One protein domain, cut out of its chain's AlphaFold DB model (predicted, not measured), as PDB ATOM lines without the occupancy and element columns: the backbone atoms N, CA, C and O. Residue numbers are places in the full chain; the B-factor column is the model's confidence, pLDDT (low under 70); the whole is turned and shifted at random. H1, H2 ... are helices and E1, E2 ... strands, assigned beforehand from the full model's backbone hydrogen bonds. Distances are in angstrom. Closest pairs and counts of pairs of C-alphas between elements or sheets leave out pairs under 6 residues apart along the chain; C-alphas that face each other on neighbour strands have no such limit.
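This is residues 143 to 297 of the 991 residues of an uncharacterized protein of Mucilaginibacter rubeus (UniProt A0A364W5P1). What does the model look like? A twisted sheet of six strands stands through the middle, with H1 over one face and H4 over the other, while H5 packs on H1 and H6 packs on H5. H2 and H3 lie far out near E2, where residues 165 to 170 stick out. What is it made of? The printed part has 155 residues, with named elements in the order E1 H1 H2 H3 E2 E3 E4 H4 E5 H5 H6 E6, and is mixed, helices and strands. The mixed sheet runs E2 E1 E3 E4 E5 E6, and the whole is compact, with a radius of gyration of the C-alphas of 14.6 A and spans of 38 by 36 by 30 A.

Where do the first elements lie? E1, residues 143 to 147, begins at C-alpha 143 (103.884, 73.678, 94.434). H1, 149 to 159, is 16.0 A long; H2, 162 to 165, H3, 168 to 174, and E2, 175 to 179, follow. What comes next? E3 is 193 to 196, E4 is 215 to 219, H4 is 223 to 232 and 14.5 A long, and E5 is 237 to 241. H5, 246 to 261, is 22.9 A long, and H6, 266 to 277, is 16.5 A long. E6, 285 to 288, ends at C-alpha 288 (91.245, 79.082, 107.622).

How do the strands pair? E1 is parallel to E2, with N 144 and O 176 2.8 A apart, and to E3, with N 145 and O 193 2.8 A apart. E4 is parallel to E3, N 217 to O 194 2.7 A, and to E5, N 216 to O 237 2.8 A. E6 is antiparallel to E5, N 238 to O 287 2.8 A. Which helices are on the sheet? H1, height 8.5 A, and H4, height 9.7 A, lie on opposite faces; E4, H4, E5 is a strand-helix-strand unit, parallel strands with a helix between, with a right-handed crossover, and E1, H1 H2 H3, E2 is another. H5 stands at the sheet's level, height 1.7 A; H6 only grazes the sheet, and H3 only just does. Which helices touch? H5 touches H1 with residues 250 to 254 alone, closest C-alphas Ile 154 and Arg 250, 6.4 A, and touches H6, closest C-alphas Glu 255 and Ala 273, 4.8 A, at a steep tilt of 47 degrees, opposite ways. H2 and H3 touch only at the corner, closest C-alphas Leu 164 and Thr 170, 5.9 A. Every O i to N i+4 pair is within hydrogen-bond range in H3, H5 and H6, but 4 of 7 in H1 and 5 of 6 in H4; H2 is too short for one.

How large is it? The two C-alphas farthest apart, of Asn 166 and Ser 224, are 41.5 A apart, and the printed part has no cut. Where are long links and low confidence? The links E2 to E3 and E3 to E4 are long, and residues under pLDDT 70 include 182 to 189 and 199 to 207.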
ATOM      1  N   ARG A 143     103.580  75.101  94.201       94.75
ATOM      2  CA  ARG A 143     103.884  73.678  94.434       94.75
ATOM      3  C   ARG A 143     102.722  72.944  95.093       94.75
ATOM      4  O   ARG A 143     102.335  73.247  96.225       94.75
ATOM      5  N   ILE A 144     102.219  71.918  94.412       95.00
ATOM      6  CA  ILE A 144     101.129  71.055  94.872       95.00
ATOM      7  C   ILE A 144     101.673  69.644  95.123       95.00
ATOM      8  O   ILE A 144     102.004  68.918  94.186       95.00
ATOM      9  N   ALA A 145     101.745  69.240  96.388       92.62
ATOM     10  CA  ALA A 145     102.065  67.873  96.781       92.62
ATOM     11  C   ALA A 145     100.824  66.980  96.749       92.62
ATOM     12  O   ALA A 145      99.757  67.364  97.235       92.62
ATOM     13  N   LEU A 146     100.984  65.767  96.225       92.94
ATOM     14  CA  LEU A 146      99.915  64.790  96.053       92.94
ATOM     15  C   LEU A 146     100.240  63.518  96.841       92.94
ATOM     16  O   LEU A 146     101.237  62.844  96.576       92.94
ATOM     17  N   ALA A 147      99.389  63.192  97.811       90.00
ATOM     18  CA  ALA A 147      99.575  62.096  98.750       90.00
ATOM     19  C   ALA A 147      98.399  61.106  98.705       90.00
ATOM     20  O   ALA A 147      97.375  61.290  99.360       90.00
ATOM     21  N   GLY A 148      98.571  60.030  97.939       88.50
ATOM     22  CA  GLY A 148      97.583  58.958  97.803       88.50
ATOM     23  C   GLY A 148      97.168  58.677  96.348       88.50
ATOM     24  O   GLY A 148      97.546  59.416  95.433       88.50
ATOM     25  N   PRO A 149      96.480  57.551  96.086       87.06
ATOM     26  CA  PRO A 149      95.982  57.180  94.755       87.06
ATOM     27  C   PRO A 149      95.053  58.200  94.057       87.06
ATOM     28  O   PRO A 149      95.328  58.582  92.919       87.06
ATOM     29  N   ASP A 150      93.966  58.646  94.685       86.12
ATOM     30  CA  ASP A 150      93.082  59.707  94.174       86.12
ATOM     31  C   ASP A 150      93.766  61.071  94.044       86.12
ATOM     32  O   ASP A 150      93.525  61.758  93.049       86.12
ATOM     33  N   ALA A 151      94.647  61.451  94.970       87.62
ATOM     34  CA  ALA A 151      95.450  62.664  94.861       87.62
ATOM     35  C   ALA A 151      96.333  62.608  93.605       87.62
ATOM     36  O   ALA A 151      96.358  63.553  92.815       87.62
ATOM     37  N   ARG A 152      96.977  61.465  93.340       88.25
ATOM     38  CA  ARG A 152      97.749  61.242  92.106       88.25
ATOM     39  C   ARG A 152      96.886  61.252  90.846       88.25
ATOM     40  O   ARG A 152      97.334  61.742  89.816       88.25
ATOM     41  N   ASN A 153      95.636  60.798  90.914       88.75
ATOM     42  CA  ASN A 153      94.709  60.901  89.781       88.75
ATOM     43  C   ASN A 153      94.332  62.358  89.440       88.75
ATOM     44  O   ASN A 153      93.951  62.641  88.305       88.75
ATOM     45  N   ILE A 154      94.429  63.292  90.391       89.12
ATOM     46  CA  ILE A 154      94.234  64.728  90.120       89.12
ATOM     47  C   ILE A 154      95.409  65.285  89.309       89.12
ATOM     48  O   ILE A 154      95.204  66.165  88.473       89.12
ATOM     49  N   ARG A 155      96.619  64.733  89.488       91.81
ATOM     50  CA  ARG A 155      97.825  65.135  88.751       91.81
ATOM     51  C   ARG A 155      97.600  65.153  87.248       91.81
ATOM     52  O   ARG A 155      97.812  66.182  86.616       91.81
ATOM     53  N   SER A 156      97.107  64.044  86.698       88.38
ATOM     54  CA  SER A 156      96.897  63.915  85.257       88.38
ATOM     55  C   SER A 156      95.899  64.952  84.739       88.38
ATOM     56  O   SER A 156      96.058  65.457  83.637       88.38
ATOM     57  N   GLN A 157      94.906  65.341  85.544       88.75
ATOM     58  CA  GLN A 157      93.947  66.378  85.157       88.75
ATOM     59  C   GLN A 157      94.544  67.786  85.161       88.75
ATOM     60  O   GLN A 157      94.173  68.597  84.312       88.75
ATOM     61  N   ILE A 158      95.429  68.080  86.116       90.00
ATOM     62  CA  ILE A 158      96.175  69.342  86.161       90.00
ATOM     63  C   ILE A 158      97.117  69.408  84.953       90.00
ATOM     64  O   ILE A 158      97.104  70.384  84.211       90.00
ATOM     65  N   GLU A 159      97.871  68.338  84.700       89.56
ATOM     66  CA  GLU A 159      98.827  68.236  83.588       89.56
ATOM     67  C   GLU A 159      98.152  68.256  82.204       89.56
ATOM     68  O   GLU A 159      98.764  68.650  81.211       89.56
ATOM     69  N   GLU A 160      96.871  67.894  82.118       90.81
ATOM     70  CA  GLU A 160      96.067  67.998  80.897       90.81
ATOM     71  C   GLU A 160      95.585  69.425  80.582       90.81
ATOM     72  O   GLU A 160      95.068  69.666  79.482       90.81
ATOM     73  N   TRP A 161      95.735  70.392  81.496       91.00
ATOM     74  CA  TRP A 161      95.355  71.778  81.224       91.00
ATOM     75  C   TRP A 161      96.148  72.326  80.043       91.00
ATOM     76  O   TRP A 161      97.372  72.380  80.068       91.00
ATOM     77  N   ASN A 162      95.445  72.764  78.994       89.12
ATOM     78  CA  ASN A 162      96.082  73.140  77.729       89.12
ATOM     79  C   ASN A 162      97.183  74.201  77.892       89.12
ATOM     80  O   ASN A 162      98.187  74.126  77.196       89.12
ATOM     81  N   TRP A 163      97.003  75.180  78.782       89.38
ATOM     82  CA  TRP A 163      98.002  76.223  79.023       89.38
ATOM     83  C   TRP A 163      99.225  75.699  79.785       89.38
ATOM     84  O   TRP A 163     100.325  76.129  79.486       89.38
ATOM     85  N   LEU A 164      99.053  74.736  80.696       90.38
ATOM     86  CA  LEU A 164     100.159  74.111  81.422       90.38
ATOM     87  C   LEU A 164     100.902  73.120  80.519       90.38
ATOM     88  O   LEU A 164     102.119  73.156  80.413       90.38
ATOM     89  N   ARG A 165     100.177  72.257  79.800       92.44
ATOM     90  CA  ARG A 165     100.760  71.243  78.908       92.44
ATOM     91  C   ARG A 165     101.578  71.848  77.770       92.44
ATOM     92  O   ARG A 165     102.590  71.279  77.372       92.44
ATOM     93  N   ASN A 166     101.099  72.953  77.201       92.19
ATOM     94  CA  ASN A 166     101.688  73.535  75.998       92.19
ATOM     95  C   ASN A 166     102.781  74.579  76.299       92.19
ATOM     96  O   ASN A 166     103.382  75.073  75.347       92.19
ATOM     97  N   ASP A 167     103.035  74.913  77.568       91.62
ATOM     98  CA  ASP A 167     104.004  75.933  77.981       91.62
ATOM     99  C   ASP A 167     104.967  75.374  79.052       91.62
ATOM    100  O   ASP A 167     104.633  75.334  80.239       91.62
ATOM    101  N   PRO A 168     106.166  74.903  78.651       90.31
ATOM    102  CA  PRO A 168     107.147  74.338  79.580       90.31
ATOM    103  C   PRO A 168     107.587  75.318  80.677       90.31
ATOM    104  O   PRO A 168     107.830  74.896  81.805       90.31
ATOM    105  N   GLY A 169     107.640  76.621  80.373       88.69
ATOM    106  CA  GLY A 169     107.961  77.668  81.347       88.69
ATOM    107  C   GLY A 169     106.972  77.689  82.508       88.69
ATOM    108  O   GLY A 169     107.368  77.718  83.671       88.69
ATOM    109  N   THR A 170     105.681  77.559  82.215       92.88
ATOM    110  CA  THR A 170     104.635  77.473  83.235       92.88
ATOM    111  C   THR A 170     104.697  76.170  84.041       92.88
ATOM    112  O   THR A 170     104.379  76.195  85.226       92.88
ATOM    113  N   GLN A 171     105.147  75.047  83.470       91.94
ATOM    114  CA  GLN A 171     105.341  73.798  84.234       91.94
ATOM    115  C   GLN A 171     106.483  73.907  85.245       91.94
ATOM    116  O   GLN A 171     106.392  73.399  86.360       91.94
ATOM    117  N   GLU A 172     107.573  74.561  84.854       92.00
ATOM    118  CA  GLU A 172     108.766  74.644  85.690       92.00
ATOM    119  C   GLU A 172     108.689  75.806  86.689       92.00
ATOM    120  O   GLU A 172     109.015  75.628  87.860       92.00
ATOM    121  N   TYR A 173     108.210  76.976  86.258       93.25
ATOM    122  CA  TYR A 173     108.246  78.223  87.029       93.25
ATOM    123  C   TYR A 173     106.867  78.716  87.478       93.25
ATOM    124  O   TYR A 173     106.799  79.625  88.298       93.25
ATOM    125  N   GLY A 174     105.778  78.126  86.978       93.38
ATOM    126  CA  GLY A 174     104.407  78.529  87.298       93.38
ATOM    127  C   GLY A 174     103.713  77.607  88.286       93.38
ATOM    128  O   GLY A 174     103.342  78.038  89.372       93.38
ATOM    129  N   LEU A 175     103.526  76.339  87.921       95.69
ATOM    130  CA  LEU A 175     102.821  75.343  88.724       95.69
ATOM    131  C   LEU A 175     103.529  73.995  88.638       95.69
ATOM    132  O   LEU A 175     103.642  73.419  87.558       95.69
ATOM    133  N   GLN A 176     103.918  73.466  89.795       94.81
ATOM    134  CA  GLN A 176     104.579  72.171  89.923       94.81
ATOM    135  C   GLN A 176     103.718  71.194  90.723       94.81
ATOM    136  O   GLN A 176     103.187  71.532  91.781       94.81
ATOM    137  N   THR A 177     103.623  69.956  90.244       93.75
ATOM    138  CA  THR A 177     103.020  68.838  90.977       93.75
ATOM    139  C   THR A 177     104.116  67.889  91.459       93.75
ATOM    140  O   THR A 177     105.024  67.533  90.706       93.75
ATOM    141  N   ILE A 178     104.050  67.491  92.729       92.00
ATOM    142  CA  ILE A 178     105.080  66.679  93.389       92.00
ATOM    143  C   ILE A 178     104.404  65.454  94.007       92.00
ATOM    144  O   ILE A 178     103.421  65.588  94.736       92.00
ATOM    145  N   ASP A 179     104.926  64.256  93.742       88.25
ATOM    146  CA  ASP A 179     104.458  63.050  94.431       88.25
ATOM    147  C   ASP A 179     105.029  63.018  95.852       88.25
ATOM    148  O   ASP A 179     106.237  63.148  96.057       88.25
ATOM    149  N   TYR A 180     104.163  62.810  96.845       72.81
ATOM    150  CA  TYR A 180     104.555  62.856  98.254       72.81
ATOM    151  C   TYR A 180     105.573  61.776  98.653       72.81
ATOM    152  O   TYR A 180     106.307  61.954  99.618       72.81
ATOM    153  N   ASP A 181     105.698  60.685  97.895       72.94
ATOM    154  CA  ASP A 181     106.694  59.640  98.173       72.94
ATOM    155  C   ASP A 181     108.149  60.187  98.153       72.94
ATOM    156  O   ASP A 181     109.052  59.561  98.706       72.94
ATOM    157  N   TYR A 182     108.366  61.391  97.600       60.38
ATOM    158  CA  TYR A 182     109.645  62.113  97.577       60.38
ATOM    159  C   TYR A 182     109.817  63.161  98.693       60.38
ATOM    160  O   TYR A 182     110.868  63.787  98.788       60.38
ATOM    161  N   PHE A 183     108.838  63.346  99.587       61.88
ATOM    162  CA  PHE A 183     108.857  64.429 100.585       61.88
ATOM    163  C   PHE A 183     109.891  64.276 101.707       61.88
ATOM    164  O   PHE A 183     110.113  65.209 102.478       61.88
ATOM    165  N   GLN A 184     110.526  63.107 101.826       63.66
ATOM    166  CA  GLN A 184     111.667  62.947 102.731       63.66
ATOM    167  C   GLN A 184     112.938  63.629 102.207       63.66
ATOM    168  O   GLN A 184     113.906  63.757 102.957       63.66
ATOM    169  N   ASP A 185     112.938  64.076 100.951       68.00
ATOM    170  CA  ASP A 185     114.049  64.791 100.354       68.00
ATOM    171  C   ASP A 185     114.038  66.275 100.779       68.00
ATOM    172  O   ASP A 185     113.081  66.999 100.478       68.00
ATOM    173  N   PRO A 186     115.084  66.763 101.474       64.25
ATOM    174  CA  PRO A 186     115.197  68.170 101.838       64.25
ATOM    175  C   PRO A 186     115.172  69.137 100.643       64.25
ATOM    176  O   PRO A 186     114.881  70.313 100.865       64.25
ATOM    177  N   GLU A 187     115.419  68.685  99.408       62.47
ATOM    178  CA  GLU A 187     115.288  69.519  98.202       62.47
ATOM    179  C   GLU A 187     113.833  69.914  97.887       62.47
ATOM    180  O   GLU A 187     113.599  70.910  97.207       62.47
ATOM    181  N   HIS A 188     112.842  69.206  98.443       65.12
ATOM    182  CA  HIS A 188     111.414  69.480  98.229       65.12
ATOM    183  C   HIS A 188     110.791  70.351  99.341       65.12
ATOM    184  O   HIS A 188     109.575  70.343  99.554       65.12
ATOM    185  N   GLN A 189     111.612  71.126 100.064       66.56
ATOM    186  CA  GLN A 189     111.133  72.119 101.031       66.56
ATOM    187  C   GLN A 189     110.349  73.245 100.329       66.56
ATOM    188  O   GLN A 189     110.799  73.805  99.333       66.56
ATOM    189  N   GLY A 190     109.180  73.606 100.877       82.75
ATOM    190  CA  GLY A 190     108.383  74.753 100.411       82.75
ATOM    191  C   GLY A 190     107.137  74.405  99.594       82.75
ATOM    192  O   GLY A 190     106.909  74.998  98.542       82.75
ATOM    193  N   VAL A 191     106.325  73.452 100.063       89.88
ATOM    194  CA  VAL A 191     105.025  73.156  99.442       89.88
ATOM    195  C   VAL A 191     103.952  74.149  99.832       89.88
ATOM    196  O   VAL A 191     103.802  74.508 100.998       89.88
ATOM    197  N   ASP A 192     103.158  74.540  98.842       93.94
ATOM    198  CA  ASP A 192     102.077  75.501  99.001       93.94
ATOM    199  C   ASP A 192     100.752  74.800  99.303       93.94
ATOM    200  O   ASP A 192     100.028  75.211 100.213       93.94
ATOM    201  N   ILE A 193     100.456  73.713  98.583       94.94
ATOM    202  CA  ILE A 193      99.254  72.896  98.779       94.94
ATOM    203  C   ILE A 193      99.630  71.432  98.972       94.94
ATOM    204  O   ILE A 193     100.314  70.859  98.133       94.94
ATOM    205  N   LEU A 194      99.114  70.799 100.021       93.06
ATOM    206  CA  LEU A 194      99.087  69.339 100.134       93.06
ATOM    207  C   LEU A 194      97.682  68.828  99.823       93.06
ATOM    208  O   LEU A 194      96.733  69.286 100.448       93.06
ATOM    209  N   ILE A 195      97.546  67.855  98.926       94.00
ATOM    210  CA  ILE A 195      96.301  67.112  98.694       94.00
ATOM    211  C   ILE A 195      96.512  65.671  99.159       94.00
ATOM    212  O   ILE A 195      97.388  64.994  98.624       94.00
ATOM    213  N   ALA A 196      95.732  65.205 100.135       91.25
ATOM    214  CA  ALA A 196      95.899  63.886 100.747       91.25
ATOM    215  C   ALA A 196      94.569  63.137 100.938       91.25
ATOM    216  O   ALA A 196      93.567  63.761 101.269       91.25
ATOM    217  N   GLU A 197      94.557  61.813 100.752       85.69
ATOM    218  CA  GLU A 197      93.373  60.946 100.962       85.69
ATOM    219  C   GLU A 197      93.211  60.419 102.382       85.69
ATOM    220  O   GLU A 197      92.104  60.344 102.896       85.69
ATOM    221  N   GLU A 198      94.305  60.032 103.028       72.06
ATOM    222  CA  GLU A 198      94.240  59.463 104.367       72.06
ATOM    223  C   GLU A 198      95.326  60.068 105.247       72.06
ATOM    224  O   GLU A 198      96.458  60.273 104.801       72.06
ATOM    225  N   PRO A 199      95.023  60.321 106.523       58.59
ATOM    226  CA  PRO A 199      95.995  60.764 107.493       58.59
ATOM    227  C   PRO A 199      96.724  59.540 108.027       58.59
ATOM    228  O   PRO A 199      96.511  59.114 109.160       58.59
ATOM    229  N   ASN A 200      97.604  58.954 107.221       59.53
ATOM    230  CA  ASN A 200      98.546  58.008 107.797       59.53
ATOM    231  C   ASN A 200      99.425  58.751 108.815       59.53
ATOM    232  O   ASN A 200      99.833  59.893 108.601       59.53
ATOM    233  N   SER A 201      99.710  58.122 109.952       53.28
ATOM    234  CA  SER A 201     100.470  58.730 111.055       53.28
ATOM    235  C   SER A 201     101.843  59.271 110.649       53.28
ATOM    236  O   SER A 201     102.415  60.068 111.386       53.28
ATOM    237  N   ASP A 202     102.336  58.876 109.476       61.28
ATOM    238  CA  ASP A 202     103.686  59.131 108.991       61.28
ATOM    239  C   ASP A 202     103.830  60.459 108.221       61.28
ATOM    240  O   ASP A 202     104.944  60.813 107.833       61.28
ATOM    241  N   PHE A 203     102.746  61.235 108.044       65.94
ATOM    242  CA  PHE A 203     102.804  62.616 107.535       65.94
ATOM    243  C   PHE A 203     103.401  63.561 108.595       65.94
ATOM    244  O   PHE A 203     102.699  64.378 109.203       65.94
ATOM    245  N   TYR A 204     104.703  63.433 108.843       61.25
ATOM    246  CA  TYR A 204     105.470  64.341 109.688       61.25
ATOM    247  C   TYR A 204     106.099  65.429 108.816       61.25
ATOM    248  O   TYR A 204     107.236  65.295 108.363       61.25
ATOM    249  N   PHE A 205     105.395  66.548 108.617       63.19
ATOM    250  CA  PHE A 205     106.151  67.788 108.441       63.19
ATOM    251  C   PHE A 205     106.894  68.009 109.759       63.19
ATOM    252  O   PHE A 205     106.314  67.816 110.832       63.19
ATOM    253  N   ARG A 206     108.186  68.341 109.697       62.00
ATOM    254  CA  ARG A 206     108.927  68.730 110.904       62.00
ATOM    255  C   ARG A 206     108.119  69.819 111.619       62.00
ATOM    256  O   ARG A 206     107.511  70.641 110.940       62.00
ATOM    257  N   ASP A 207     108.149  69.851 112.952       60.72
ATOM    258  CA  ASP A 207     107.422  70.825 113.798       60.72
ATOM    259  C   ASP A 207     107.770  72.311 113.515       60.72
ATOM    260  O   ASP A 207     107.349  73.218 114.235       60.72
ATOM    261  N   ASP A 208     108.542  72.591 112.463       70.25
ATOM    262  CA  ASP A 208     108.780  73.923 111.952       70.25
ATOM    263  C   ASP A 208     107.534  74.459 111.229       70.25
ATOM    264  O   ASP A 208     107.261  74.192 110.056       70.25
ATOM    265  N   ALA A 209     106.787  75.283 111.958       63.25
ATOM    266  CA  ALA A 209     105.656  76.067 111.479       63.25
ATOM    267  C   ALA A 209     105.913  76.833 110.163       63.25
ATOM    268  O   ALA A 209     104.946  77.125 109.449       63.25
ATOM    269  N   ALA A 210     107.170  77.171 109.843       67.94
ATOM    270  CA  ALA A 210     107.535  77.856 108.604       67.94
ATOM    271  C   ALA A 210     107.495  76.939 107.368       67.94
ATOM    272  O   ALA A 210     107.358  77.442 106.255       67.94
ATOM    273  N   GLN A 211     107.577  75.618 107.558       76.69
ATOM    274  CA  GLN A 211     107.635  74.623 106.481       76.69
ATOM    275  C   GLN A 211     106.286  73.946 106.188       76.69
ATOM    276  O   GLN A 211     106.169  73.205 105.214       76.69
ATOM    277  N   ALA A 212     105.262  74.178 107.015       85.38
ATOM    278  CA  ALA A 212     103.946  73.574 106.825       85.38
ATOM    279  C   ALA A 212     103.229  74.134 105.575       85.38
ATOM    280  O   ALA A 212     103.222  75.361 105.402       85.38
ATOM    281  N   PRO A 213     102.535  73.289 104.777       90.81
ATOM    282  CA  PRO A 213     101.806  73.718 103.586       90.81
ATOM    283  C   PRO A 213     100.841  74.859 103.861       90.81
ATOM    284  O   PRO A 213     100.203  74.897 104.920       90.81
ATOM    285  N   ARG A 214     100.684  75.787 102.918       92.69
ATOM    286  CA  ARG A 214      99.772  76.914 103.126       92.69
ATOM    287  C   ARG A 214      98.317  76.483 103.189       92.69
ATOM    288  O   ARG A 214      97.588  76.960 104.062       92.69
ATOM    289  N   LEU A 215      97.957  75.532 102.337       94.38
ATOM    290  CA  LEU A 215      96.672  74.853 102.325       94.38
ATOM    291  C   LEU A 215      96.876  73.339 102.357       94.38
ATOM    292  O   LEU A 215      97.733  72.785 101.675       94.38
ATOM    293  N   ILE A 216      96.046  72.665 103.134       93.06
ATOM    294  CA  ILE A 216      95.957  71.214 103.176       93.06
ATOM    295  C   ILE A 216      94.548  70.848 102.726       93.06
ATOM    296  O   ILE A 216      93.569  71.362 103.257       93.06
ATOM    297  N   ILE A 217      94.441  69.986 101.728       93.75
ATOM    298  CA  ILE A 217      93.192  69.488 101.175       93.75
ATOM    299  C   ILE A 217      93.102  68.010 101.530       93.75
ATOM    300  O   ILE A 217      93.919  67.214 101.077       93.75
ATOM    301  N   LEU A 218      92.116  67.651 102.342       91.88
ATOM    302  CA  LEU A 218      91.873  66.271 102.742       91.88
ATOM    303  C   LEU A 218      90.687  65.715 101.946       91.88
ATOM    304  O   LEU A 218      89.580  66.263 101.995       91.88
ATOM    305  N   LEU A 219      90.937  64.641 101.202       91.19
ATOM    306  CA  LEU A 219      89.962  63.920 100.393       91.19
ATOM    307  C   LEU A 219      89.405  62.774 101.227       91.19
ATOM    308  O   LEU A 219      90.167  61.969 101.725       91.19
ATOM    309  N   ASP A 220      88.089  62.701 101.391       86.31
ATOM    310  CA  ASP A 220      87.403  61.624 102.122       86.31
ATOM    311  C   ASP A 220      87.776  61.412 103.605       86.31
ATOM    312  O   ASP A 220      87.241  60.498 104.230       86.31
ATOM    313  N   ALA A 221      88.590  62.288 104.202       79.38
ATOM    314  CA  ALA A 221      88.974  62.193 105.610       79.38
ATOM    315  C   ALA A 221      87.778  62.285 106.573       79.38
ATOM    316  O   ALA A 221      86.822  63.048 106.368       79.38
ATOM    317  N   TYR A 222      87.870  61.550 107.683       78.25
ATOM    318  CA  TYR A 222      86.899  61.648 108.766       78.25
ATOM    319  C   TYR A 222      87.123  62.932 109.572       78.25
ATOM    320  O   TYR A 222      88.245  63.371 109.816       78.25
ATOM    321  N   PHE A 223      86.043  63.531 110.078       67.06
ATOM    322  CA  PHE A 223      86.128  64.779 110.845       67.06
ATOM    323  C   PHE A 223      86.994  64.669 112.120       67.06
ATOM    324  O   PHE A 223      87.558  65.663 112.570       67.06
ATOM    325  N   SER A 224      87.136  63.474 112.707       71.88
ATOM    326  CA  SER A 224      88.061  63.246 113.831       71.88
ATOM    327  C   SER A 224      89.514  63.517 113.449       71.88
ATOM    328  O   SER A 224      90.265  64.077 114.238       71.88
ATOM    329  N   GLU A 225      89.889  63.180 112.221       71.44
ATOM    330  CA  GLU A 225      91.239  63.379 111.702       71.44
ATOM    331  C   GLU A 225      91.487  64.857 111.386       71.44
ATOM    332  O   GLU A 225      92.568  65.386 111.630       71.44
ATOM    333  N   TRP A 226      90.457  65.570 110.930       72.94
ATOM    334  CA  TRP A 226      90.513  67.016 110.711       72.94
ATOM    335  C   TRP A 226      90.917  67.796 111.972       72.94
ATOM    336  O   TRP A 226      91.719  68.731 111.892       72.94
ATOM    337  N   VAL A 227      90.412  67.397 113.147       74.62
ATOM    338  CA  VAL A 227      90.778  68.029 114.425       74.62
ATOM    339  C   VAL A 227      92.279  67.891 114.676       74.62
ATOM    340  O   VAL A 227      92.926  68.892 114.990       74.62
ATOM    341  N   ASP A 228      92.839  66.703 114.461       78.81
ATOM    342  CA  ASP A 228      94.266  66.445 114.663       78.81
ATOM    343  C   ASP A 228      95.134  67.295 113.723       78.81
ATOM    344  O   ASP A 228      96.115  67.899 114.160       78.81
ATOM    345  N   TRP A 229      94.743  67.433 112.454       78.81
ATOM    346  CA  TRP A 229      95.468  68.265 111.484       78.81
ATOM    347  C   TRP A 229      95.380  69.756 111.803       78.81
ATOM    348  O   TRP A 229      96.386  70.458 111.720       78.81
ATOM    349  N   SER A 230      94.215  70.245 112.229       77.38
ATOM    350  CA  SER A 230      94.046  71.651 112.630       77.38
ATOM    351  C   SER A 230      94.868  72.027 113.874       77.38
ATOM    352  O   SER A 230      95.215  73.197 114.076       77.38
ATOM    353  N   GLN A 231      95.171  71.041 114.726       79.50
ATOM    354  CA  GLN A 231      96.037  71.205 115.892       79.50
ATOM    355  C   GLN A 231      97.513  71.095 115.517       79.50
ATOM    356  O   GLN A 231      98.321  71.867 116.030       79.50
ATOM    357  N   ARG A 232      97.856  70.170 114.613       79.69
ATOM    358  CA  ARG A 232      99.233  69.931 114.162       79.69
ATOM    359  C   ARG A 232      99.751  71.034 113.240       79.69
ATOM    360  O   ARG A 232     100.910  71.417 113.342       79.69
ATOM    361  N   TYR A 233      98.884  71.589 112.396       82.50
ATOM    362  CA  TYR A 233      99.217  72.637 111.429       82.50
ATOM    363  C   TYR A 233      98.381  73.894 111.679       82.50
ATOM    364  O   TYR A 233      97.571  74.288 110.839       82.50
ATOM    365  N   PRO A 234      98.570  74.565 112.830       77.69
ATOM    366  CA  PRO A 234      97.717  75.677 113.247       77.69
ATOM    367  C   PRO A 234      97.801  76.902 112.326       77.69
ATOM    368  O   PRO A 234      96.963  77.794 112.441       77.69
ATOM    369  N   ASN A 235      98.795  76.946 111.432       81.69
ATOM    370  CA  ASN A 235      99.021  78.036 110.487       81.69
ATOM    371  C   ASN A 235      98.474  77.741 109.083       81.69
ATOM    372  O   ASN A 235      98.456  78.643 108.252       81.69
ATOM    373  N   SER A 236      98.056  76.507 108.799       89.00
ATOM    374  CA  SER A 236      97.563  76.090 107.485       89.00
ATOM    375  C   SER A 236      96.060  76.293 107.366       89.00
ATOM    376  O   SER A 236      95.308  76.043 108.308       89.00
ATOM    377  N   SER A 237      95.610  76.690 106.180       91.88
ATOM    378  CA  SER A 237      94.215  76.492 105.807       91.88
ATOM    379  C   SER A 237      93.980  75.003 105.572       91.88
ATOM    380  O   SER A 237      94.867  74.288 105.109       91.88
ATOM    381  N   LEU A 238      92.785  74.528 105.888       91.38
ATOM    382  CA  LEU A 238      92.393  73.135 105.775       91.38
ATOM    383  C   LEU A 238      91.065  73.057 105.026       91.38
ATOM    384  O   LEU A 238      90.079  73.653 105.450       91.38
ATOM    385  N   LEU A 239      91.043  72.345 103.907       92.19
ATOM    386  CA  LEU A 239      89.871  72.142 103.069       92.19
ATOM    387  C   LEU A 239      89.502  70.660 103.075       92.19
ATOM    388  O   LEU A 239      90.253  69.825 102.581       92.19
ATOM    389  N   LEU A 240      88.335  70.331 103.617       89.31
ATOM    390  CA  LEU A 240      87.774  68.987 103.532       89.31
ATOM    391  C   LEU A 240      86.915  68.877 102.279       89.31
ATOM    392  O   LEU A 240      86.011  69.693 102.080       89.31
ATOM    393  N   VAL A 241      87.161  67.849 101.472       89.25
ATOM    394  CA  VAL A 241      86.346  67.525 100.297       89.25
ATOM    395  C   VAL A 241      85.869  66.084 100.427       89.25
ATOM    396  O   VAL A 241      86.635  65.143 100.233       89.25
ATOM    397  N   HIS A 242      84.589  65.916 100.760       84.75
ATOM    398  CA  HIS A 242      83.967  64.605 100.921       84.75
ATOM    399  C   HIS A 242      82.931  64.373  99.816       84.75
ATOM    400  O   HIS A 242      81.952  65.119  99.695       84.75
ATOM    401  N   ASP A 243      83.132  63.337  99.003       76.94
ATOM    402  CA  ASP A 243      82.160  62.930  97.988       76.94
ATOM    403  C   ASP A 243      82.190  61.419  97.773       76.94
ATOM    404  O   ASP A 243      83.248  60.809  97.633       76.94
ATOM    405  N   ARG A 244      81.002  60.829  97.638       68.00
ATOM    406  CA  ARG A 244      80.847  59.410  97.305       68.00
ATOM    407  C   ARG A 244      81.215  59.093  95.856       68.00
ATOM    408  O   ARG A 244      81.383  57.921  95.532       68.00
ATOM    409  N   PHE A 245      81.303  60.102  94.985       69.81
ATOM    410  CA  PHE A 245      81.644  59.927  93.575       69.81
ATOM    411  C   PHE A 245      82.990  60.588  93.252       69.81
ATOM    412  O   PHE A 245      83.161  61.793  93.429       69.81
ATOM    413  N   HIS A 246      83.944  59.804  92.736       76.56
ATOM    414  CA  HIS A 246      85.290  60.296  92.410       76.56
ATOM    415  C   HIS A 246      85.278  61.453  91.391       76.56
ATOM    416  O   HIS A 246      86.089  62.371  91.503       76.56
ATOM    417  N   ASP A 247      84.340  61.458  90.438       83.12
ATOM    418  CA  ASP A 247      84.283  62.478  89.380       83.12
ATOM    419  C   ASP A 247      83.885  63.868  89.901       83.12
ATOM    420  O   ASP A 247      84.422  64.875  89.434       83.12
ATOM    421  N   GLY A 248      83.000  63.933  90.904       84.81
ATOM    422  CA  GLY A 248      82.560  65.191  91.515       84.81
ATOM    423  C   GLY A 248      83.703  65.917  92.225       84.81
ATOM    424  O   GLY A 248      83.938  67.098  91.969       84.81
ATOM    425  N   LYS A 249      84.492  65.190  93.031       87.56
ATOM    426  CA  LYS A 249      85.684  65.737  93.719       87.56
ATOM    427  C   LYS A 249      86.714  66.257  92.743       87.56
ATOM    428  O   LYS A 249      87.252  67.340  92.938       87.56
ATOM    429  N   ARG A 250      86.987  65.483  91.694       88.00
ATOM    430  CA  ARG A 250      87.974  65.835  90.673       88.00
ATOM    431  C   ARG A 250      87.595  67.130  89.967       88.00
ATOM    432  O   ARG A 250      88.416  68.040  89.879       88.00
ATOM    433  N   LEU A 251      86.336  67.249  89.545       89.19
ATOM    434  CA  LEU A 251      85.845  68.470  88.914       89.19
ATOM    435  C   LEU A 251      85.882  69.658  89.886       89.19
ATOM    436  O   LEU A 251      86.337  70.734  89.506       89.19
ATOM    437  N   PHE A 252      85.463  69.459  91.141       92.25
ATOM    438  CA  PHE A 252      85.515  70.494  92.175       92.25
ATOM    439  C   PHE A 252      86.944  70.998  92.410       92.25
ATOM    440  O   PHE A 252      87.190  72.199  92.360       92.25
ATOM    441  N   LEU A 253      87.901  70.090  92.624       93.31
ATOM    442  CA  LEU A 253      89.299  70.436  92.893       93.31
ATOM    443  C   LEU A 253      89.950  71.126  91.705       93.31
ATOM    444  O   LEU A 253      90.708  72.074  91.899       93.31
ATOM    445  N   LYS A 254      89.611  70.701  90.485       92.25
ATOM    446  CA  LYS A 254      90.031  71.391  89.271       92.25
ATOM    447  C   LYS A 254      89.587  72.854  89.296       92.25
ATOM    448  O   LYS A 254      90.440  73.727  89.194       92.25
ATOM    449  N   GLU A 255      88.291  73.129  89.455       93.50
ATOM    450  CA  GLU A 255      87.767  74.506  89.454       93.50
ATOM    451  C   GLU A 255      88.264  75.321  90.663       93.50
ATOM    452  O   GLU A 255      88.494  76.527  90.555       93.50
ATOM    453  N   PHE A 256      88.489  74.670  91.805       94.81
ATOM    454  CA  PHE A 256      89.041  75.294  93.004       94.81
ATOM    455  C   PHE A 256      90.490  75.757  92.798       94.81
ATOM    456  O   PHE A 256      90.790  76.935  92.991       94.81
ATOM    457  N   LEU A 257      91.378  74.861  92.352       94.75
ATOM    458  CA  LEU A 257      92.775  75.200  92.057       94.75
ATOM    459  C   LEU A 257      92.868  76.249  90.945       94.75
ATOM    460  O   LEU A 257      93.671  77.176  91.028       94.75
ATOM    461  N   TYR A 258      91.998  76.138  89.940       92.25
ATOM    462  CA  TYR A 258      91.872  77.106  88.855       92.25
ATOM    463  C   TYR A 258      91.522  78.512  89.370       92.25
ATOM    464  O   TYR A 258      92.119  79.494  88.942       92.25
ATOM    465  N   SER A 259      90.642  78.609  90.368       92.38
ATOM    466  CA  SER A 259      90.295  79.888  91.001       92.38
ATOM    467  C   SER A 259      91.467  80.496  91.776       92.38
ATOM    468  O   SER A 259      91.670  81.705  91.727       92.38
ATOM    469  N   ILE A 260      92.277  79.683  92.462       94.50
ATOM    470  CA  ILE A 260      93.485  80.176  93.151       94.50
ATOM    471  C   ILE A 260      94.473  80.775  92.141       94.50
ATOM    472  O   ILE A 260      95.028  81.848  92.372       94.50
ATOM    473  N   ILE A 261      94.643  80.124  90.986       93.38
ATOM    474  CA  ILE A 261      95.473  80.631  89.880       93.38
ATOM    475  C   ILE A 261      94.952  81.973  89.347       93.38
ATOM    476  O   ILE A 261      95.735  82.799  88.876       93.38
ATOM    477  N   HIS A 262      93.651  82.233  89.485       91.12
ATOM    478  CA  HIS A 262      93.038  83.527  89.184       91.12
ATOM    479  C   HIS A 262      93.076  84.536  90.333       91.12
ATOM    480  O   HIS A 262      92.312  85.500  90.337       91.12
ATOM    481  N   ASP A 263      93.978  84.337  91.294       92.38
ATOM    482  CA  ASP A 263      94.194  85.226  92.437       92.38
ATOM    483  C   ASP A 263      92.961  85.357  93.354       92.38
ATOM    484  O   ASP A 263      92.799  86.364  94.045       92.38
ATOM    485  N   TYR A 264      92.080  84.348  93.389       89.06
ATOM    486  CA  TYR A 264      90.969  84.328  94.341       89.06
ATOM    487  C   TYR A 264      91.475  83.943  95.739       89.06
ATOM    488  O   TYR A 264      92.249  82.990  95.878       89.06
ATOM    489  N   PRO A 265      91.006  84.613  96.809       88.75
ATOM    490  CA  PRO A 265      91.207  84.107  98.160       88.75
ATOM    491  C   PRO A 265      90.510  82.751  98.334       88.75
ATOM    492  O   PRO A 265      89.517  82.461  97.664       88.75
ATOM    493  N   LEU A 266      90.991  81.928  99.271       92.56
ATOM    494  CA  LEU A 266      90.573  80.520  99.372       92.56
ATOM    495  C   LEU A 266      89.058  80.331  99.506       92.56
ATOM    496  O   LEU A 266      88.484  79.431  98.901       92.56
ATOM    497  N   HIS A 267      88.392  81.186 100.274       87.12
ATOM    498  CA  HIS A 267      86.945  81.116 100.448       87.12
ATOM    499  C   HIS A 267      86.161  81.435  99.163       87.12
ATOM    500  O   HIS A 267      85.187  80.744  98.855       87.12
ATOM    501  N   GLU A 268      86.592  82.423  98.377       86.50
ATOM    502  CA  GLU A 268      85.962  82.722  97.086       86.50
ATOM    503  C   GLU A 268      86.291  81.637  96.053       86.50
ATOM    504  O   GLU A 268      85.434  81.291  95.242       86.50
ATOM    505  N   ALA A 269      87.482  81.031  96.127       92.62
ATOM    506  CA  ALA A 269      87.848  79.883  95.302       92.62
ATOM    507  C   ALA A 269      86.934  78.672  95.564       92.62
ATOM    508  O   ALA A 269      86.478  78.020  94.622       92.62
ATOM    509  N   VAL A 270      86.600  78.391  96.832       90.50
ATOM    510  CA  VAL A 270      85.610  77.354  97.183       90.50
ATOM    511  C   VAL A 270      84.241  77.693  96.599       90.50
ATOM    512  O   VAL A 270      83.604  76.837  95.986       90.50
ATOM    513  N   GLU A 271      83.779  78.932  96.766       85.44
ATOM    514  CA  GLU A 271      82.479  79.366  96.248       85.44
ATOM    515  C   GLU A 271      82.406  79.251  94.718       85.44
ATOM    516  O   GLU A 271      81.411  78.760  94.174       85.44
ATOM    517  N   PHE A 272      83.457  79.680  94.021       88.56
ATOM    518  CA  PHE A 272      83.547  79.586  92.570       88.56
ATOM    519  C   PHE A 272      83.466  78.131  92.101       88.56
ATOM    520  O   PHE A 272      82.667  77.822  91.210       88.56
ATOM    521  N   ALA A 273      84.222  77.234  92.738       91.12
ATOM    522  CA  ALA A 273      84.205  75.812  92.423       91.12
ATOM    523  C   ALA A 273      82.804  75.207  92.608       91.12
ATOM    524  O   ALA A 273      82.271  74.611  91.673       91.12
ATOM    525  N   ILE A 274      82.140  75.467  93.742       86.94
ATOM    526  CA  ILE A 274      80.761  75.005  93.993       86.94
ATOM    527  C   ILE A 274      79.800  75.501  92.904       86.94
ATOM    528  O   ILE A 274      78.978  74.728  92.410       86.94
ATOM    529  N   LYS A 275      79.890  76.775  92.502       85.62
ATOM    530  CA  LYS A 275      79.014  77.346  91.461       85.62
ATOM    531  C   LYS A 275      79.196  76.672  90.103       85.62
ATOM    532  O   LYS A 275      78.239  76.595  89.334       85.62
ATOM    533  N   ARG A 276      80.411  76.219  89.789       89.38
ATOM    534  CA  ARG A 276      80.746  75.582  88.509       89.38
ATOM    535  C   ARG A 276      80.383  74.105  88.471       89.38
ATOM    536  O   ARG A 276      79.945  73.627  87.427       89.38
ATOM    537  N   THR A 277      80.557  73.400  89.584       88.94
ATOM    538  CA  THR A 277      80.461  71.933  89.621       88.94
ATOM    539  C   THR A 277      79.198  71.420  90.297       88.94
ATOM    540  O   THR A 277      78.880  70.239  90.184       88.94
ATOM    541  N   GLY A 278      78.475  72.295  91.000       82.75
ATOM    542  CA  GLY A 278      77.566  71.894  92.067       82.75
ATOM    543  C   GLY A 278      78.346  71.529  93.339       82.75
ATOM    544  O   GLY A 278      79.549  71.247  93.273       82.75
ATOM    545  N   PRO A 279      77.698  71.547  94.516       74.12
ATOM    546  CA  PRO A 279      78.334  71.074  95.733       74.12
ATOM    547  C   PRO A 279      78.593  69.555  95.630       74.12
ATOM    548  O   PRO A 279      77.730  68.823  95.139       74.12
ATOM    549  N   PRO A 280      79.735  69.055  96.135       72.38
ATOM    550  CA  PRO A 280      79.889  67.647  96.487       72.38
ATOM    551  C   PRO A 280      78.750  67.219  97.419       72.38
ATOM    552  O   PRO A 280      78.190  68.056  98.128       72.38
ATOM    553  N   ASN A 281      78.446  65.921  97.491       70.94
ATOM    554  CA  ASN A 281      77.316  65.401  98.282       70.94
ATOM    555  C   ASN A 281      77.264  65.875  99.751       70.94
ATOM    556  O   ASN A 281      76.190  65.870 100.349       70.94
ATOM    557  N   TYR A 282      78.405  66.265 100.327       66.75
ATOM    558  CA  TYR A 282      78.512  66.747 101.705       66.75
ATOM    559  C   TYR A 282      78.997  68.200 101.833       66.75
ATOM    560  O   TYR A 282      79.149  68.681 102.953       66.75
ATOM    561  N   GLY A 283      79.188  68.908 100.712       76.81
ATOM    562  CA  GLY A 283      79.748  70.260 100.666       76.81
ATOM    563  C   GLY A 283      81.224  70.317 101.102       76.81
ATOM    564  O   GLY A 283      81.628  69.616 102.028       76.81
ATOM    565  N   PRO A 284      82.080  71.129 100.459       85.81
ATOM    566  CA  PRO A 284      83.431  71.333 100.962       85.81
ATOM    567  C   PRO A 284      83.394  72.152 102.260       85.81
ATOM    568  O   PRO A 284      82.571  73.061 102.401       85.81
ATOM    569  N   ILE A 285      84.314  71.875 103.184       84.56
ATOM    570  CA  ILE A 285      84.466  72.646 104.427       84.56
ATOM    571  C   ILE A 285      85.846  73.289 104.426       84.56
ATOM    572  O   ILE A 285      86.853  72.594 104.544       84.56
ATOM    573  N   LEU A 286      85.890  74.618 104.317       86.88
ATOM    574  CA  LEU A 286      87.119  75.390 104.478       86.88
ATOM    575  C   LEU A 286      87.249  75.874 105.923       86.88
ATOM    576  O   LEU A 286      86.361  76.555 106.442       86.88
ATOM    577  N   TYR A 287      88.388  75.562 106.529       84.62
ATOM    578  CA  TYR A 287      88.861  76.099 107.794       84.62
ATOM    579  C   TYR A 287      90.121  76.918 107.550       84.62
ATOM    580  O   TYR A 287      91.112  76.404 107.042       84.62
ATOM    581  N   SER A 288      90.105  78.200 107.883       83.00
ATOM    582  CA  SER A 288      91.245  79.082 107.622       83.00
ATOM    583  C   SER A 288      91.280  80.224 108.625       83.00
ATOM    584  O   SER A 288      90.252  80.546 109.199       83.00
ATOM    585  N   SER A 289      92.410  80.896 108.833       77.44
ATOM    586  CA  SER A 289      92.353  82.264 109.369       77.44
ATOM    587  C   SER A 289      92.128  83.282 108.251       77.44
ATOM    588  O   SER A 289      92.127  82.915 107.071       77.44
ATOM    589  N   VAL A 290      91.950  84.554 108.620       73.62
ATOM    590  CA  VAL A 290      91.888  85.673 107.667       73.62
ATOM    591  C   VAL A 290      93.184  85.759 106.857       73.62
ATOM    592  O   VAL A 290      93.138  85.844 105.632       73.62
ATOM    593  N   GLU A 291      94.328  85.663 107.531       76.19
ATOM    594  CA  GLU A 291      95.666  85.712 106.942       76.19
ATOM    595  C   GLU A 291      95.944  84.468 106.093       76.19
ATOM    596  O   GLU A 291      96.344  84.589 104.938       76.19
ATOM    597  N   ALA A 292      95.670  83.266 106.616       84.19
ATOM    598  CA  ALA A 292      95.884  82.019 105.877       84.19
ATOM    599  C   ALA A 292      95.004  81.936 104.616       84.19
ATOM    600  O   ALA A 292      95.435  81.432 103.583       84.19
ATOM    601  N   ASN A 293      93.804  82.523 104.662       85.62
ATOM    602  CA  ASN A 293      92.880  82.567 103.528       85.62
ATOM    603  C   ASN A 293      93.418  83.413 102.357       85.62
ATOM    604  O   ASN A 293      92.972  83.241 101.222       85.62
ATOM    605  N   GLN A 294      94.364  84.312 102.632       86.38
ATOM    606  CA  GLN A 294      95.058  85.135 101.639       86.38
ATOM    607  C   GLN A 294      96.461  84.603 101.319       86.38
ATOM    608  O   GLN A 294      97.165  85.193 100.519       86.38
ATOM    609  N   ALA A 295      96.903  83.494 101.911       88.50
ATOM    610  CA  ALA A 295      98.311  83.106 101.835       88.50
ATOM    611  C   ALA A 295      98.736  82.502 100.478       88.50
ATOM    612  O   ALA A 295      99.910  82.199 100.290       88.50
ATOM    613  N   LEU A 296      97.793  82.290  99.553       93.25
ATOM    614  CA  LEU A 296      98.000  81.650  98.246       93.25
ATOM    615  C   LEU A 296      97.627  82.561  97.067       93.25
ATOM    616  O   LEU A 296      97.200  82.097  96.014       93.25
ATOM    617  N   ARG A 297      97.746  83.873  97.257       91.12
ATOM    618  CA  ARG A 297      97.387  84.879  96.257       91.12
ATOM    619  C   ARG A 297      98.487  84.995  95.205       91.12
ATOM    620  O   ARG A 297      99.607  85.356  95.535       91.12
TER     621      ARG A 297